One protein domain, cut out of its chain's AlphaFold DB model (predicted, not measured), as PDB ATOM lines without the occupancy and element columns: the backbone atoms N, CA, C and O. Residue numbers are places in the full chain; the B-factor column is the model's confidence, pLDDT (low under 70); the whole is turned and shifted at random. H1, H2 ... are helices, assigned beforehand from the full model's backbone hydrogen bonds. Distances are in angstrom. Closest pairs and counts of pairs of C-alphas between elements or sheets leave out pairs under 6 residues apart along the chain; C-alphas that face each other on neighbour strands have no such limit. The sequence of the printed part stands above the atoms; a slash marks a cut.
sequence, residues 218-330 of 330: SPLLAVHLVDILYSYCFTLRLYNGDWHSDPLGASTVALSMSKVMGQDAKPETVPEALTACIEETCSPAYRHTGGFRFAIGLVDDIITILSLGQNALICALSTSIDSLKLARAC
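AT A GLANCE: This is residues 218 to 330 of the 330 residues of the protein "Hypothetical protein" of Miscanthus lutarioriparius (UniProt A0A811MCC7). A buried helix, H1, runs through the middle of a rounded body, and five other helices are set round it, most of them crossing it. H4 runs along H1 and folds back into H5 as a hairpin on one side, while H2 and H6 cross each other on another side, and the small H3 sits beside the end of H2. The printed part has 113 residues, with six named helices, H1 to H6, in that order along it and no named strand: the class is all helix. It is compact, with a radius of gyration of the C-alphas of 13.1 A, and spans 35 by 32 by 27 A.

HOW THE PARTS SIT: Start at H1, residues 221 to 238, the hub, which touches the five other helices. Its residues 231 to 235 alone touch H2, residues 247 to 257, closest at the C-alphas of Ser 231 and Ala 254, 5.3 A, at a steep tilt of 49 degrees, opposite ways. With residues 224 to 228 alone it touches H3, residues 259 to 263, closest at the C-alphas of His 224 and Val 260, 6.4 A. H4, residues 270 to 281, runs the same way as H1 at a shallow tilt of 24 degrees; the C-alphas of Val 223 and Val 270 are the closest, 5.3 A. H5, residues 291 to 308, touches H1 with residues 298 to 302 alone, at a steep tilt of 60 degrees; the closest C-alphas, of Cys 233 and Leu 298, are 6.1 A apart. H4 and H5 form a helical hairpin, with the C-alphas of Ile 278 and Ala 295 closest, 5.7 A. H6, residues 310 to 329, touches H2 with residues 323 to 328 alone, closest at the C-alphas of Leu 248 and Ala 327, 4.6 A. H5 and H6 touch only at the corner, and H2 and H5 are apart. Every O i to N i+4 pair is within hydrogen-bond range in H2, H3, H4 and H5; it is 12 of 14 in H1 and 15 of 16 in H6.

IN THESE COORDINATES: Find C-alpha 221 at (135.979, 35.248, 388.218); from there H1 runs 25.4 A to Leu 238. H2 covers 15.2 A, H3 5.0 A and H4 16.5 A. H5 runs 26.3 A from C-alpha 291 at (163.018, 37.002, 389.940), and H6 runs 28.8 A to C-alpha 329 at (146.518, 10.063, 384.502).

THE WHOLE: Look at Ser 218 and His 288 for the two C-alphas farthest apart, 36.2 A. The printed part has no cut and no long link. Mean pLDDT of the printed part is 90.0, and residue 330, the chain's last, is under 70.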
ATOM      1  N   SER A 218     130.177  34.431 389.757       87.62
ATOM      2  CA  SER A 218     130.788  35.384 390.685       87.62
ATOM      3  C   SER A 218     131.491  36.511 389.917       87.62
ATOM      4  O   SER A 218     132.248  36.220 388.984       87.62
ATOM      5  N   PRO A 219     131.329  37.783 390.328       87.44
ATOM      6  CA  PRO A 219     132.043  38.898 389.708       87.44
ATOM      7  C   PRO A 219     133.567  38.786 389.881       87.44
ATOM      8  O   PRO A 219     134.316  39.389 389.116       87.44
ATOM      9  N   LEU A 220     134.035  37.979 390.842       92.25
ATOM     10  CA  LEU A 220     135.458  37.756 391.110       92.25
ATOM     11  C   LEU A 220     136.137  36.826 390.097       92.25
ATOM     12  O   LEU A 220     137.361  36.761 390.067       92.25
ATOM     13  N   LEU A 221     135.387  36.142 389.222       90.25
ATOM     14  CA  LEU A 221     135.979  35.248 388.218       90.25
ATOM     15  C   LEU A 221     136.974  35.967 387.301       90.25
ATOM     16  O   LEU A 221     137.982  35.379 386.925       90.25
ATOM     17  N   ALA A 222     136.726  37.240 386.979       91.25
ATOM     18  CA  ALA A 222     137.655  38.039 386.185       91.25
ATOM     19  C   ALA A 222     138.979  38.301 386.925       91.25
ATOM     20  O   ALA A 222     140.030  38.348 386.294       91.25
ATOM     21  N   VAL A 223     138.938  38.436 388.254       94.38
ATOM     22  CA  VAL A 223     140.136  38.596 389.091       94.38
ATOM     23  C   VAL A 223     140.882  37.271 389.201       94.38
ATOM     24  O   VAL A 223     142.090  37.221 388.993       94.38
ATOM     25  N   HIS A 224     140.153  36.184 389.455       95.00
ATOM     26  CA  HIS A 224     140.713  34.839 389.550       95.00
ATOM     27  C   HIS A 224     141.371  34.400 388.234       95.00
ATOM     28  O   HIS A 224     142.402  33.737 388.248       95.00
ATOM     29  N   LEU A 225     140.812  34.811 387.090       94.31
ATOM     30  CA  LEU A 225     141.390  34.547 385.775       94.31
ATOM     31  C   LEU A 225     142.807  35.121 385.637       94.31
ATOM     32  O   LEU A 225     143.637  34.496 384.992       94.31
ATOM     33  N   VAL A 226     143.109  36.269 386.250       95.81
ATOM     34  CA  VAL A 226     144.458  36.859 386.189       95.81
ATOM     35  C   VAL A 226     145.483  35.983 386.914       95.81
ATOM     36  O   VAL A 226     146.566  35.772 386.379       95.81
ATOM     37  N   ASP A 227     145.138  35.437 388.083       96.62
ATOM     38  CA  ASP A 227     145.985  34.494 388.835       96.62
ATOM     39  C   ASP A 227     146.237  33.204 388.030       96.62
ATOM     40  O   ASP A 227     147.379  32.767 387.880       96.62
ATOM     41  N   ILE A 228     145.185  32.653 387.413       96.12
ATOM     42  CA  ILE A 228     145.282  31.448 386.574       96.12
ATOM     43  C   ILE A 228     146.147  31.706 385.333       96.12
ATOM     44  O   ILE A 228     147.020  30.900 385.016       96.12
ATOM     45  N   LEU A 229     145.950  32.833 384.639       96.25
ATOM     46  CA  LEU A 229     146.760  33.197 383.471       96.25
ATOM     47  C   LEU A 229     148.221  33.450 383.845       96.25
ATOM     48  O   LEU A 229     149.106  33.062 383.088       96.25
ATOM     49  N   TYR A 230     148.486  34.055 385.005       97.31
ATOM     50  CA  TYR A 230     149.850  34.217 385.499       97.31
ATOM     51  C   TYR A 230     150.526  32.864 385.684       97.31
ATOM     52  O   TYR A 230     151.624  32.648 385.177       97.31
ATOM     53  N   SER A 231     149.851  31.939 386.370       97.00
ATOM     54  CA  SER A 231     150.344  30.580 386.576       97.00
ATOM     55  C   SER A 231     150.583  29.834 385.256       97.00
ATOM     56  O   SER A 231     151.621  29.190 385.085       97.00
ATOM     57  N   TYR A 232     149.680  29.983 384.284       95.75
ATOM     58  CA  TYR A 232     149.841  29.434 382.939       95.75
ATOM     59  C   TYR A 232     151.087  29.984 382.231       95.75
ATOM     60  O   TYR A 232     151.941  29.205 381.809       95.75
ATOM     61  N   CYS A 233     151.233  31.312 382.146       95.56
ATOM     62  CA  CYS A 233     152.399  31.943 381.521       95.56
ATOM     63  C   CYS A 233     153.698  31.551 382.236       95.56
ATOM     64  O   CYS A 233     154.695  31.254 381.580       95.56
ATOM     65  N   PHE A 234     153.678  31.506 383.573       96.44
ATOM     66  CA  PHE A 234     154.818  31.087 384.386       96.44
ATOM     67  C   PHE A 234     155.247  29.666 384.021       96.44
ATOM     68  O   PHE A 234     156.421  29.421 383.748       96.44
ATOM     69  N   THR A 235     154.285  28.746 383.980       94.94
ATOM     70  CA  THR A 235     154.531  27.338 383.663       94.94
ATOM     71  C   THR A 235     155.072  27.196 382.244       94.94
ATOM     72  O   THR A 235     156.089  26.540 382.048       94.94
ATOM     73  N   LEU A 236     154.475  27.868 381.256       91.88
ATOM     74  CA  LEU A 236     154.984  27.816 379.886       91.88
ATOM     75  C   LEU A 236     156.400  28.373 379.760       91.88
ATOM     76  O   LEU A 236     157.220  27.751 379.094       91.88
ATOM     77  N   ARG A 237     156.720  29.503 380.399       92.12
ATOM     78  CA  ARG A 237     158.089  30.035 380.371       92.12
ATOM     79  C   ARG A 237     159.084  29.091 381.039       92.12
ATOM     80  O   ARG A 237     160.169  28.902 380.506       92.12
ATOM     81  N   LEU A 238     158.718  28.483 382.168       91.25
ATOM     82  CA  LEU A 238     159.592  27.546 382.877       91.25
ATOM     83  C   LEU A 238     159.901  26.296 382.038       91.25
ATOM     84  O   LEU A 238     161.015  25.782 382.089       91.25
ATOM     85  N   TYR A 239     158.924  25.839 381.255       88.31
ATOM     86  CA  TYR A 239     159.027  24.663 380.392       88.31
ATOM     87  C   TYR A 239     159.347  25.001 378.927       88.31
ATOM     88  O   TYR A 239     159.262  24.134 378.065       88.31
ATOM     89  N   ASN A 240     159.711  26.251 378.615       84.56
ATOM     90  CA  ASN A 240     159.972  26.725 377.247       84.56
ATOM     91  C   ASN A 240     158.856  26.369 376.239       84.56
ATOM     92  O   ASN A 240     159.118  26.094 375.071       84.56
ATOM     93  N   GLY A 241     157.606  26.354 376.700       84.62
ATOM     94  CA  GLY A 241     156.429  25.974 375.921       84.62
ATOM     95  C   GLY A 241     156.110  24.475 375.913       84.62
ATOM     96  O   GLY A 241     154.964  24.124 375.642       84.62
ATOM     97  N   ASP A 242     157.053  23.600 376.271       85.69
ATOM     98  CA  ASP A 242     156.881  22.142 376.251       85.69
ATOM     99  C   ASP A 242     156.595  21.571 377.647       85.69
ATOM    100  O   ASP A 242     157.427  20.933 378.298       85.69
ATOM    101  N   TRP A 243     155.369  21.788 378.116       88.06
ATOM    102  CA  TRP A 243     154.897  21.210 379.375       88.06
ATOM    103  C   TRP A 243     154.656  19.689 379.291       88.06
ATOM    104  O   TRP A 243     154.539  19.038 380.329       88.06
ATOM    105  N   HIS A 244     154.585  19.108 378.085       88.38
ATOM    106  CA  HIS A 244     154.387  17.667 377.889       88.38
ATOM    107  C   HIS A 244     155.620  16.847 378.272       88.38
ATOM    108  O   HIS A 244     155.478  15.671 378.606       88.38
ATOM    109  N   SER A 245     156.804  17.465 378.257       88.19
ATOM    110  CA  SER A 245     158.057  16.847 378.699       88.19
ATOM    111  C   SER A 245     158.012  16.332 380.146       88.19
ATOM    112  O   SER A 245     158.599  15.295 380.454       88.19
ATOM    113  N   ASP A 246     157.286  17.020 381.032       90.25
ATOM    114  CA  ASP A 246     157.048  16.620 382.423       90.25
ATOM    115  C   ASP A 246     155.678  17.151 382.893       90.25
ATOM    116  O   ASP A 246     155.583  18.187 383.562       90.25
ATOM    117  N   PRO A 247     154.584  16.440 382.558       90.19
ATOM    118  CA  PRO A 247     153.229  16.904 382.848       90.19
ATOM    119  C   PRO A 247     152.946  17.021 384.347       90.19
ATOM    120  O   PRO A 247     152.200  17.906 384.780       90.19
ATOM    121  N   LEU A 248     153.538  16.128 385.149       92.88
ATOM    122  CA  LEU A 248     153.362  16.101 386.598       92.88
ATOM    123  C   LEU A 248     154.055  17.299 387.252       92.88
ATOM    124  O   LEU A 248     153.439  17.979 388.081       92.88
ATOM    125  N   GLY A 249     155.301  17.588 386.875       93.44
ATOM    126  CA  GLY A 249     156.005  18.775 387.349       93.44
ATOM    127  C   GLY A 249     155.345  20.059 386.863       93.44
ATOM    128  O   GLY A 249     155.079  20.933 387.686       93.44
ATOM    129  N   ALA A 250     154.952  20.138 385.588       93.75
ATOM    130  CA  ALA A 250     154.264  21.306 385.039       93.75
ATOM    131  C   ALA A 250     152.956  21.600 385.787       93.75
ATOM    132  O   ALA A 250     152.690  22.737 386.174       93.75
ATOM    133  N   SER A 251     152.175  20.562 386.090       93.69
ATOM    134  CA  SER A 251     150.952  20.692 386.890       93.69
ATOM    135  C   SER A 251     151.229  21.090 388.336       93.69
ATOM    136  O   SER A 251     150.497  21.896 388.910       93.69
ATOM    137  N   THR A 252     152.293  20.551 388.933       93.75
ATOM    138  CA  THR A 252     152.712  20.912 390.294       93.75
ATOM    139  C   THR A 252     153.106  22.384 390.362       93.75
ATOM    140  O   THR A 252     152.673  23.092 391.271       93.75
ATOM    141  N   VAL A 253     153.869  22.865 389.377       94.88
ATOM    142  CA  VAL A 253     154.238  24.277 389.242       94.88
ATOM    143  C   VAL A 253     152.985  25.134 389.092       94.88
ATOM    144  O   VAL A 253     152.800  26.054 389.891       94.88
ATOM    145  N   ALA A 254     152.087  24.784 388.169       94.50
ATOM    146  CA  ALA A 254     150.857  25.532 387.927       94.50
ATOM    147  C   ALA A 254     149.983  25.660 389.192       94.50
ATOM    148  O   ALA A 254     149.497  26.746 389.527       94.50
ATOM    149  N   LEU A 255     149.819  24.567 389.944       94.44
ATOM    150  CA  LEU A 255     149.073  24.565 391.208       94.44
ATOM    151  C   LEU A 255     149.803  25.308 392.333       94.44
ATOM    152  O   LEU A 255     149.150  25.923 393.169       94.44
ATOM    153  N   SER A 256     151.136  25.256 392.375       94.44
ATOM    154  CA  SER A 256     151.919  25.966 393.393       94.44
ATOM    155  C   SER A 256     151.916  27.481 393.186       94.44
ATOM    156  O   SER A 256     151.886  28.227 394.161       94.44
ATOM    157  N   MET A 257     151.913  27.928 391.925       95.56
ATOM    158  CA  MET A 257     151.960  29.342 391.556       95.56
ATOM    159  C   MET A 257     150.589  30.016 391.692       95.56
ATOM    160  O   MET A 257     150.503  31.152 392.151       95.56
ATOM    161  N   SER A 258     149.509  29.315 391.327       96.00
ATOM    162  CA  SER A 258     148.137  29.828 391.439       96.00
ATOM    163  C   SER A 258     147.578  29.600 392.842       96.00
ATOM    164  O   SER A 258     147.265  28.468 393.227       96.00
ATOM    165  N   LYS A 259     147.346  30.676 393.603       94.44
ATOM    166  CA  LYS A 259     146.687  30.541 394.915       94.44
ATOM    167  C   LYS A 259     145.200  30.220 394.766       94.44
ATOM    168  O   LYS A 259     144.627  29.573 395.643       94.44
ATOM    169  N   VAL A 260     144.579  30.622 393.657       95.12
ATOM    170  CA  VAL A 260     143.179  30.290 393.359       95.12
ATOM    171  C   VAL A 260     143.015  28.783 393.162       95.12
ATOM    172  O   VAL A 260     142.138  28.178 393.774       95.12
ATOM    173  N   MET A 261     143.866  28.159 392.344       92.94
ATOM    174  CA  MET A 261     143.764  26.731 392.036       92.94
ATOM    175  C   MET A 261     144.348  25.845 393.138       92.94
ATOM    176  O   MET A 261     143.762  24.814 393.463       92.94
ATOM    177  N   GLY A 262     145.491  26.228 393.712       92.44
ATOM    178  CA  GLY A 262     146.196  25.414 394.702       92.44
ATOM    179  C   GLY A 262     145.666  25.541 396.130       92.44
ATOM    180  O   GLY A 262     145.838  24.617 396.923       92.44
ATOM    181  N   GLN A 263     145.046  26.675 396.485       93.62
ATOM    182  CA  GLN A 263     144.714  27.009 397.880       93.62
ATOM    183  C   GLN A 263     143.269  27.510 398.084       93.62
ATOM    184  O   GLN A 263     142.932  27.916 399.194       93.62
ATOM    185  N   ASP A 264     142.411  27.491 397.052       92.12
ATOM    186  CA  ASP A 264     141.057  28.095 397.067       92.12
ATOM    187  C   ASP A 264     141.066  29.566 397.534       92.12
ATOM    188  O   ASP A 264     140.138  30.048 398.195       92.12
ATOM    189  N   ALA A 265     142.143  30.297 397.219       93.62
ATOM    190  CA  ALA A 265     142.221  31.719 397.511       93.62
ATOM    191  C   ALA A 265     141.186  32.493 396.686       93.62
ATOM    192  O   ALA A 265     140.865  32.139 395.549       93.62
ATOM    193  N   LYS A 266     140.662  33.572 397.270       95.31
ATOM    194  CA  LYS A 266     139.592  34.392 396.684       95.31
ATOM    195  C   LYS A 266     140.047  35.846 396.607       95.31
ATOM    196  O   LYS A 266     139.514  36.663 397.352       95.31
ATOM    197  N   PRO A 267     141.070  36.155 395.784       95.25
ATOM    198  CA  PRO A 267     141.523  37.525 395.627       95.25
ATOM    199  C   PRO A 267     140.367  38.378 395.105       95.25
ATOM    200  O   PRO A 267     139.688  38.021 394.138       95.25
ATOM    201  N   GLU A 268     140.145  39.517 395.747       96.38
ATOM    202  CA  GLU A 268     139.032  40.406 395.417       96.38
ATOM    203  C   GLU A 268     139.444  41.459 394.384       96.38
ATOM    204  O   GLU A 268     138.597  42.064 393.723       96.38
ATOM    205  N   THR A 269     140.754  41.671 394.213       95.75
ATOM    206  CA  THR A 269     141.302  42.676 393.296       95.75
ATOM    207  C   THR A 269     142.448  42.140 392.436       95.75
ATOM    208  O   THR A 269     143.210  41.266 392.844       95.75
ATOM    209  N   VAL A 270     142.609  42.698 391.230       94.88
ATOM    210  CA  VAL A 270     143.714  42.339 390.319       94.88
ATOM    211  C   VAL A 270     145.099  42.579 390.948       94.88
ATOM    212  O   VAL A 270     145.943  41.692 390.837       94.88
ATOM    213  N   PRO A 271     145.366  43.709 391.639       95.69
ATOM    214  CA  PRO A 271     146.650  43.913 392.308       95.69
ATOM    215  C   PRO A 271     146.940  42.871 393.385       95.69
ATOM    216  O   PRO A 271     148.087  42.460 393.520       95.69
ATOM    217  N   GLU A 272     145.930  42.425 394.133       95.06
ATOM    218  CA  GLU A 272     146.084  41.372 395.141       95.06
ATOM    219  C   GLU A 272     146.485  40.038 394.499       95.06
ATOM    220  O   GLU A 272     147.475  39.436 394.916       95.06
ATOM    221  N   ALA A 273     145.775  39.623 393.442       94.50
ATOM    222  CA  ALA A 273     146.091  38.413 392.682       94.50
ATOM    223  C   ALA A 273     147.524  38.448 392.116       94.50
ATOM    224  O   ALA A 273     148.302  37.514 392.306       94.50
ATOM    225  N   LEU A 274     147.903  39.561 391.477       95.44
ATOM    226  CA  LEU A 274     149.243  39.728 390.910       95.44
ATOM    227  C   LEU A 274     150.329  39.796 391.985       95.44
ATOM    228  O   LEU A 274     151.374  39.178 391.818       95.44
ATOM    229  N   THR A 275     150.097  40.511 393.088       94.62
ATOM    230  CA  THR A 275     151.075  40.608 394.185       94.62
ATOM    231  C   THR A 275     151.384  39.223 394.734       94.62
ATOM    232  O   THR A 275     152.552  38.868 394.853       94.62
ATOM    233  N   ALA A 276     150.355  38.408 394.970       94.25
ATOM    234  CA  ALA A 276     150.524  37.041 395.442       94.25
ATOM    235  C   ALA A 276     151.374  36.174 394.492       94.25
ATOM    236  O   ALA A 276     152.233  35.433 394.968       94.25
ATOM    237  N   CYS A 277     151.160  36.280 393.178       95.62
ATOM    238  CA  CYS A 277     151.913  35.524 392.173       95.62
ATOM    239  C   CYS A 277     153.359  36.029 392.007       95.62
ATOM    240  O   CYS A 277     154.300  35.245 391.874       95.62
ATOM    241  N   ILE A 278     153.557  37.349 392.034       95.06
ATOM    242  CA  ILE A 278     154.879  37.980 391.915       95.06
ATOM    243  C   ILE A 278     155.736  37.656 393.142       95.06
ATOM    244  O   ILE A 278     156.928  37.376 392.998       95.06
ATOM    245  N   GLU A 279     155.145  37.669 394.339       93.31
ATOM    246  CA  GLU A 279     155.811  37.233 395.569       93.31
ATOM    247  C   GLU A 279     156.270  35.776 395.471       93.31
ATOM    248  O   GLU A 279     157.416  35.483 395.814       93.31
ATOM    249  N   GLU A 280     155.421  34.884 394.952       95.00
ATOM    250  CA  GLU A 280     155.768  33.474 394.755       95.00
ATOM    251  C   GLU A 280     156.883  33.304 393.713       95.00
ATOM    252  O   GLU A 280     157.861  32.604 393.953       95.00
ATOM    253  N   THR A 281     156.827  34.037 392.601       93.56
ATOM    254  CA  THR A 281     157.899  34.060 391.587       93.56
ATOM    255  C   THR A 281     159.232  34.551 392.158       93.56
ATOM    256  O   THR A 281     160.303  34.078 391.777       93.56
ATOM    257  N   CYS A 282     159.192  35.494 393.100       90.88
ATOM    258  CA  CYS A 282     160.380  36.009 393.780       90.88
ATOM    259  C   CYS A 282     160.792  35.170 395.002       90.88
ATOM    260  O   CYS A 282     161.764  35.524 395.684       90.88
ATOM    261  N   SER A 283     160.078  34.081 395.300       92.31
ATOM    262  CA  SER A 283     160.360  33.224 396.444       92.31
ATOM    263  C   SER A 283     161.689  32.476 396.260       92.31
ATOM    264  O   SER A 283     162.203  32.339 395.145       92.31
ATOM    265  N   PRO A 284     162.294  31.950 397.341       89.88
ATOM    266  CA  PRO A 284     163.508  31.146 397.232       89.88
ATOM    267  C   PRO A 284     163.370  29.925 396.312       89.88
ATOM    268  O   PRO A 284     164.384  29.483 395.774       89.88
ATOM    269  N   ALA A 285     162.153  29.403 396.114       88.44
ATOM    270  CA  ALA A 285     161.895  28.270 395.229       88.44
ATOM    271  C   ALA A 285     162.147  28.631 393.757       88.44
ATOM    272  O   ALA A 285     162.795  27.871 393.040       88.44
ATOM    273  N   TYR A 286     161.730  29.830 393.340       88.31
ATOM    274  CA  TYR A 286     161.807  30.289 391.951       88.31
ATOM    275  C   TYR A 286     162.825  31.405 391.717       88.31
ATOM    276  O   TYR A 286     162.969  31.896 390.608       88.31
ATOM    277  N   ARG A 287     163.640  31.764 392.714       81.12
ATOM    278  CA  ARG A 287     164.676  32.808 392.586       81.12
ATOM    279  C   ARG A 287     165.596  32.636 391.366       81.12
ATOM    280  O   ARG A 287     166.120  33.623 390.856       81.12
ATOM    281  N   HIS A 288     165.821  31.399 390.932       82.50
ATOM    282  CA  HIS A 288     166.675  31.065 389.796       82.50
ATOM    283  C   HIS A 288     166.067  31.435 388.431       82.50
ATOM    284  O   HIS A 288     166.812  31.522 387.465       82.50
ATOM    285  N   THR A 289     164.760  31.703 388.343       84.31
ATOM    286  CA  THR A 289     164.058  31.981 387.077       84.31
ATOM    287  C   THR A 289     164.170  33.436 386.608       84.31
ATOM    288  O   THR A 289     163.579  33.801 385.603       84.31
ATOM    289  N   GLY A 290     164.912  34.294 387.320       81.06
ATOM    290  CA  GLY A 290     165.097  35.713 386.963       81.06
ATOM    291  C   GLY A 290     164.357  36.705 387.870       81.06
ATOM    292  O   GLY A 290     164.502  37.925 387.717       81.06
ATOM    293  N   GLY A 291     163.613  36.207 388.864       87.06
ATOM    294  CA  GLY A 291     163.018  37.002 389.940       87.06
ATOM    295  C   GLY A 291     162.072  38.092 389.434       87.06
ATOM    296  O   GLY A 291     161.206  37.847 388.600       87.06
ATOM    297  N   PHE A 292     162.227  39.323 389.930       86.50
ATOM    298  CA  PHE A 292     161.268  40.394 389.644       86.50
ATOM    299  C   PHE A 292     161.189  40.779 388.157       86.50
ATOM    300  O   PHE A 292     160.107  41.091 387.673       86.50
ATOM    301  N   ARG A 293     162.302  40.740 387.407       85.56
ATOM    302  CA  ARG A 293     162.269  41.049 385.961       85.56
ATOM    303  C   ARG A 293     161.445  40.018 385.194       85.56
ATOM    304  O   ARG A 293     160.606  40.404 384.386       85.56
ATOM    305  N   PHE A 294     161.648  38.742 385.508       88.12
ATOM    306  CA  PHE A 294     160.857  37.643 384.965       88.12
ATOM    307  C   PHE A 294     159.371  37.803 385.315       88.12
ATOM    308  O   PHE A 294     158.511  37.725 384.443       88.12
ATOM    309  N   ALA A 295     159.073  38.158 386.569       90.38
ATOM    310  CA  ALA A 295     157.710  38.399 387.036       90.38
ATOM    311  C   ALA A 295     156.985  39.519 386.268       90.38
ATOM    312  O   ALA A 295     155.790  39.397 386.010       90.38
ATOM    313  N   ILE A 296     157.687  40.595 385.894       88.50
ATOM    314  CA  ILE A 296     157.122  41.670 385.060       88.50
ATOM    315  C   ILE A 296     156.873  41.188 383.629       88.50
ATOM    316  O   ILE A 296     155.803  41.461 383.090       88.50
ATOM    317  N   GLY A 297     157.796  40.416 383.045       88.56
ATOM    318  CA  GLY A 297     157.593  39.818 381.720       88.56
ATOM    319  C   GLY A 297     156.337  38.940 381.653       88.56
ATOM    320  O   GLY A 297     155.599  38.996 380.676       88.56
ATOM    321  N   LEU A 298     156.030  38.212 382.729       93.94
ATOM    322  CA  LEU A 298     154.787  37.441 382.839       93.94
ATOM    323  C   LEU A 298     153.533  38.323 382.849       93.94
ATOM    324  O   LEU A 298     152.511  37.946 382.280       93.94
ATOM    325  N   VAL A 299     153.589  39.508 383.462       93.00
ATOM    326  CA  VAL A 299     152.471  40.463 383.415       93.00
ATOM    327  C   VAL A 299     152.249  40.964 381.985       93.00
ATOM    328  O   VAL A 299     151.101  41.039 381.543       93.00
ATOM    329  N   ASP A 300     153.323  41.243 381.242       89.81
ATOM    330  CA  ASP A 300     153.238  41.630 379.828       89.81
ATOM    331  C   ASP A 300     152.642  40.507 378.958       89.81
ATOM    332  O   ASP A 300     151.825  40.775 378.069       89.81
ATOM    333  N   ASP A 301     152.962  39.242 379.250       91.88
ATOM    334  CA  ASP A 301     152.357  38.090 378.569       91.88
ATOM    335  C   ASP A 301     150.848  38.016 378.823       91.88
ATOM    336  O   ASP A 301     150.069  37.846 377.886       91.88
ATOM    337  N   ILE A 302     150.411  38.197 380.074       93.81
ATOM    338  CA  ILE A 302     148.983  38.204 380.433       93.81
ATOM    339  C   ILE A 302     148.255  39.326 379.690       93.81
ATOM    340  O   ILE A 302     147.187  39.095 379.118       93.81
ATOM    341  N   ILE A 303     148.830  40.534 379.659       90.06
ATOM    342  CA  ILE A 303     148.276  41.670 378.907       90.06
ATOM    343  C   ILE A 303     148.162  41.310 377.422       90.06
ATOM    344  O   ILE A 303     147.136  41.587 376.795       90.06
ATOM    345  N   THR A 304     149.182  40.653 376.869       87.44
ATOM    346  CA  THR A 304     149.194  40.211 375.474       87.44
ATOM    347  C   THR A 304     148.071  39.212 375.208       87.44
ATOM    348  O   THR A 304     147.265  39.457 374.310       87.44
ATOM    349  N   ILE A 305     147.936  38.155 376.015       88.31
ATOM    350  CA  ILE A 305     146.867  37.151 375.880       88.31
ATOM    351  C   ILE A 305     145.483  37.803 375.988       88.31
ATOM    352  O   ILE A 305     144.617  37.553 375.150       88.31
ATOM    353  N   LEU A 306     145.277  38.694 376.961       89.56
ATOM    354  CA  LEU A 306     144.014  39.424 377.115       89.56
ATOM    355  C   LEU A 306     143.706  40.302 375.891       89.56
ATOM    356  O   LEU A 306     142.551  40.388 375.470       89.56
ATOM    357  N   SER A 307     144.725  40.918 375.282       88.00
ATOM    358  CA  SER A 307     144.572  41.754 374.082       88.00
ATOM    359  C   SER A 307     144.224  40.964 372.811       88.00
ATOM    360  O   SER A 307     143.684  41.539 371.863       88.00
ATOM    361  N   LEU A 308     144.516  39.657 372.785       83.81
ATOM    362  CA  LEU A 308     144.146  38.749 371.693       83.81
ATOM    363  C   LEU A 308     142.662  38.348 371.749       83.81
ATOM    364  O   LEU A 308     142.107  37.903 370.745       83.81
ATOM    365  N   GLY A 309     141.999  38.559 372.890       82.88
ATOM    366  CA  GLY A 309     140.563  38.364 373.055       82.88
ATOM    367  C   GLY A 309     140.160  36.944 373.458       82.88
ATOM    368  O   GLY A 309     140.964  36.127 373.904       82.88
ATOM    369  N   GLN A 310     138.861  36.660 373.332       83.81
ATOM    370  CA  GLN A 310     138.225  35.481 373.929       83.81
ATOM    371  C   GLN A 310     138.812  34.146 373.450       83.81
ATOM    372  O   GLN A 310     138.957  33.228 374.253       83.81
ATOM    373  N   ASN A 311     139.170  34.029 372.172       82.56
ATOM    374  CA  ASN A 311     139.636  32.759 371.614       82.56
ATOM    375  C   ASN A 311     140.991  32.348 372.202       82.56
ATOM    376  O   ASN A 311     141.155  31.203 372.614       82.56
ATOM    377  N   ALA A 312     141.921  33.297 372.333       84.56
ATOM    378  CA  ALA A 312     143.216  33.052 372.964       84.56
ATOM    379  C   ALA A 312     143.064  32.664 374.443       84.56
ATOM    380  O   ALA A 312     143.751  31.762 374.919       84.56
ATOM    381  N   LEU A 313     142.123  33.295 375.155       87.31
ATOM    382  CA  LEU A 313     141.816  32.946 376.544       87.31
ATOM    383  C   LEU A 313     141.279  31.519 376.677       87.31
ATOM    384  O   LEU A 313     141.687  30.801 377.586       87.31
ATOM    385  N   ILE A 314     140.390  31.096 375.777       86.75
ATOM    386  CA  ILE A 314     139.852  29.731 375.779       86.75
ATOM    387  C   ILE A 314     140.971  28.712 375.540       86.75
ATOM    388  O   ILE A 314     141.053  27.740 376.285       86.75
ATOM    389  N   CYS A 315     141.858  28.948 374.569       85.94
ATOM    390  CA  CYS A 315     143.004  28.072 374.307       85.94
ATOM    391  C   CYS A 315     143.957  27.984 375.513       85.94
ATOM    392  O   CYS A 315     144.333  26.884 375.925       85.94
ATOM    393  N   ALA A 316     144.296  29.117 376.140       87.56
ATOM    394  CA  ALA A 316     145.153  29.147 377.331       87.56
ATOM    395  C   ALA A 316     144.543  28.365 378.509       87.56
ATOM    396  O   ALA A 316     145.223  27.583 379.180       87.56
ATOM    397  N   LEU A 317     143.237  28.532 378.737       88.62
ATOM    398  CA  LEU A 317     142.512  27.801 379.774       88.62
ATOM    399  C   LEU A 317     142.381  26.309 379.450       88.62
ATOM    400  O   LEU A 317     142.546  25.495 380.354       88.62
ATOM    401  N   SER A 318     142.122  25.940 378.191       85.38
ATOM    402  CA  SER A 318     142.075  24.531 377.773       85.38
ATOM    403  C   SER A 318     143.410  23.852 378.049       85.38
ATOM    404  O   SER A 318     143.445  22.838 378.736       85.38
ATOM    405  N   THR A 319     144.510  24.491 377.653       85.25
ATOM    406  CA  THR A 319     145.868  23.975 377.883       85.25
ATOM    407  C   THR A 319     146.158  23.801 379.373       85.25
ATOM    408  O   THR A 319     146.673  22.769 379.796       85.25
ATOM    409  N   SER A 320     145.765  24.781 380.194       83.56
ATOM    410  CA  SER A 320     145.908  24.706 381.654       83.56
ATOM    411  C   SER A 320     145.092  23.566 382.267       83.56
ATOM    412  O   SER A 320     145.489  22.978 383.264       83.56
ATOM    413  N   ILE A 321     143.930  23.248 381.699       84.44
ATOM    414  CA  ILE A 321     143.096  22.134 382.156       84.44
ATOM    415  C   ILE A 321     143.698  20.799 381.712       84.44
ATOM    416  O   ILE A 321     143.686  19.834 382.478       84.44
ATOM    417  N   ASP A 322     144.190  20.722 380.481       84.88
ATOM    418  CA  ASP A 322     144.698  19.484 379.901       84.88
ATOM    419  C   ASP A 322     146.011  19.054 380.557       84.88
ATOM    420  O   ASP A 322     146.176  17.860 380.821       84.88
ATOM    421  N   SER A 323     146.861  20.000 380.968       82.69
ATOM    422  CA  SER A 323     148.033  19.693 381.796       82.69
ATOM    423  C   SER A 323     147.653  19.026 383.118       82.69
ATOM    424  O   SER A 323     148.144  17.937 383.425       82.69
ATOM    425  N   LEU A 324     146.677  19.586 383.839       84.12
ATOM    426  CA  LEU A 324     146.183  19.024 385.100       84.12
ATOM    427  C   LEU A 324     145.515  17.655 384.921       84.12
ATOM    428  O   LEU A 324     145.637  16.783 385.784       84.12
ATOM    429  N   LYS A 325     144.775  17.454 383.822       84.94
ATOM    430  CA  LYS A 325     144.175  16.148 383.506       84.94
ATOM    431  C   LYS A 325     145.250  15.108 383.221       84.94
ATOM    432  O   LYS A 325     145.127  13.988 383.714       84.94
ATOM    433  N   LEU A 326     146.272  15.468 382.444       82.00
ATOM    434  CA  LEU A 326     147.347  14.555 382.074       82.00
ATOM    435  C   LEU A 326     148.147  14.133 383.310       82.00
ATOM    436  O   LEU A 326     148.348  12.941 383.520       82.00
ATOM    437  N   ALA A 327     148.475  15.072 384.200       78.62
ATOM    438  CA  ALA A 327     149.140  14.760 385.466       78.62
ATOM    439  C   ALA A 327     148.331  13.840 386.390       78.62
ATOM    440  O   ALA A 327     148.913  13.117 387.187       78.62
ATOM    441  N   ARG A 328     146.994  13.846 386.301       76.62
ATOM    442  CA  ARG A 328     146.143  12.911 387.053       76.62
ATOM    443  C   ARG A 328     146.156  11.491 386.470       76.62
ATOM    444  O   ARG A 328     145.786  10.552 387.174       76.62
ATOM    445  N   ALA A 329     146.475  11.349 385.187       72.06
ATOM    446  CA  ALA A 329     146.518  10.063 384.502       72.06
ATOM    447  C   ALA A 329     147.869   9.340 384.663       72.06
ATOM    448  O   ALA A 329     147.896   8.114 384.546       72.06
ATOM    449  N   CYS A 330     148.947  10.090 384.918       59.62
ATOM    450  CA  CYS A 330     150.285   9.586 385.247       59.62
ATOM    451  C   CYS A 330     150.389   9.123 386.709       59.62
ATOM    452  O   CYS A 330     151.109   8.127 386.943       59.62
TER     453      CYS A 330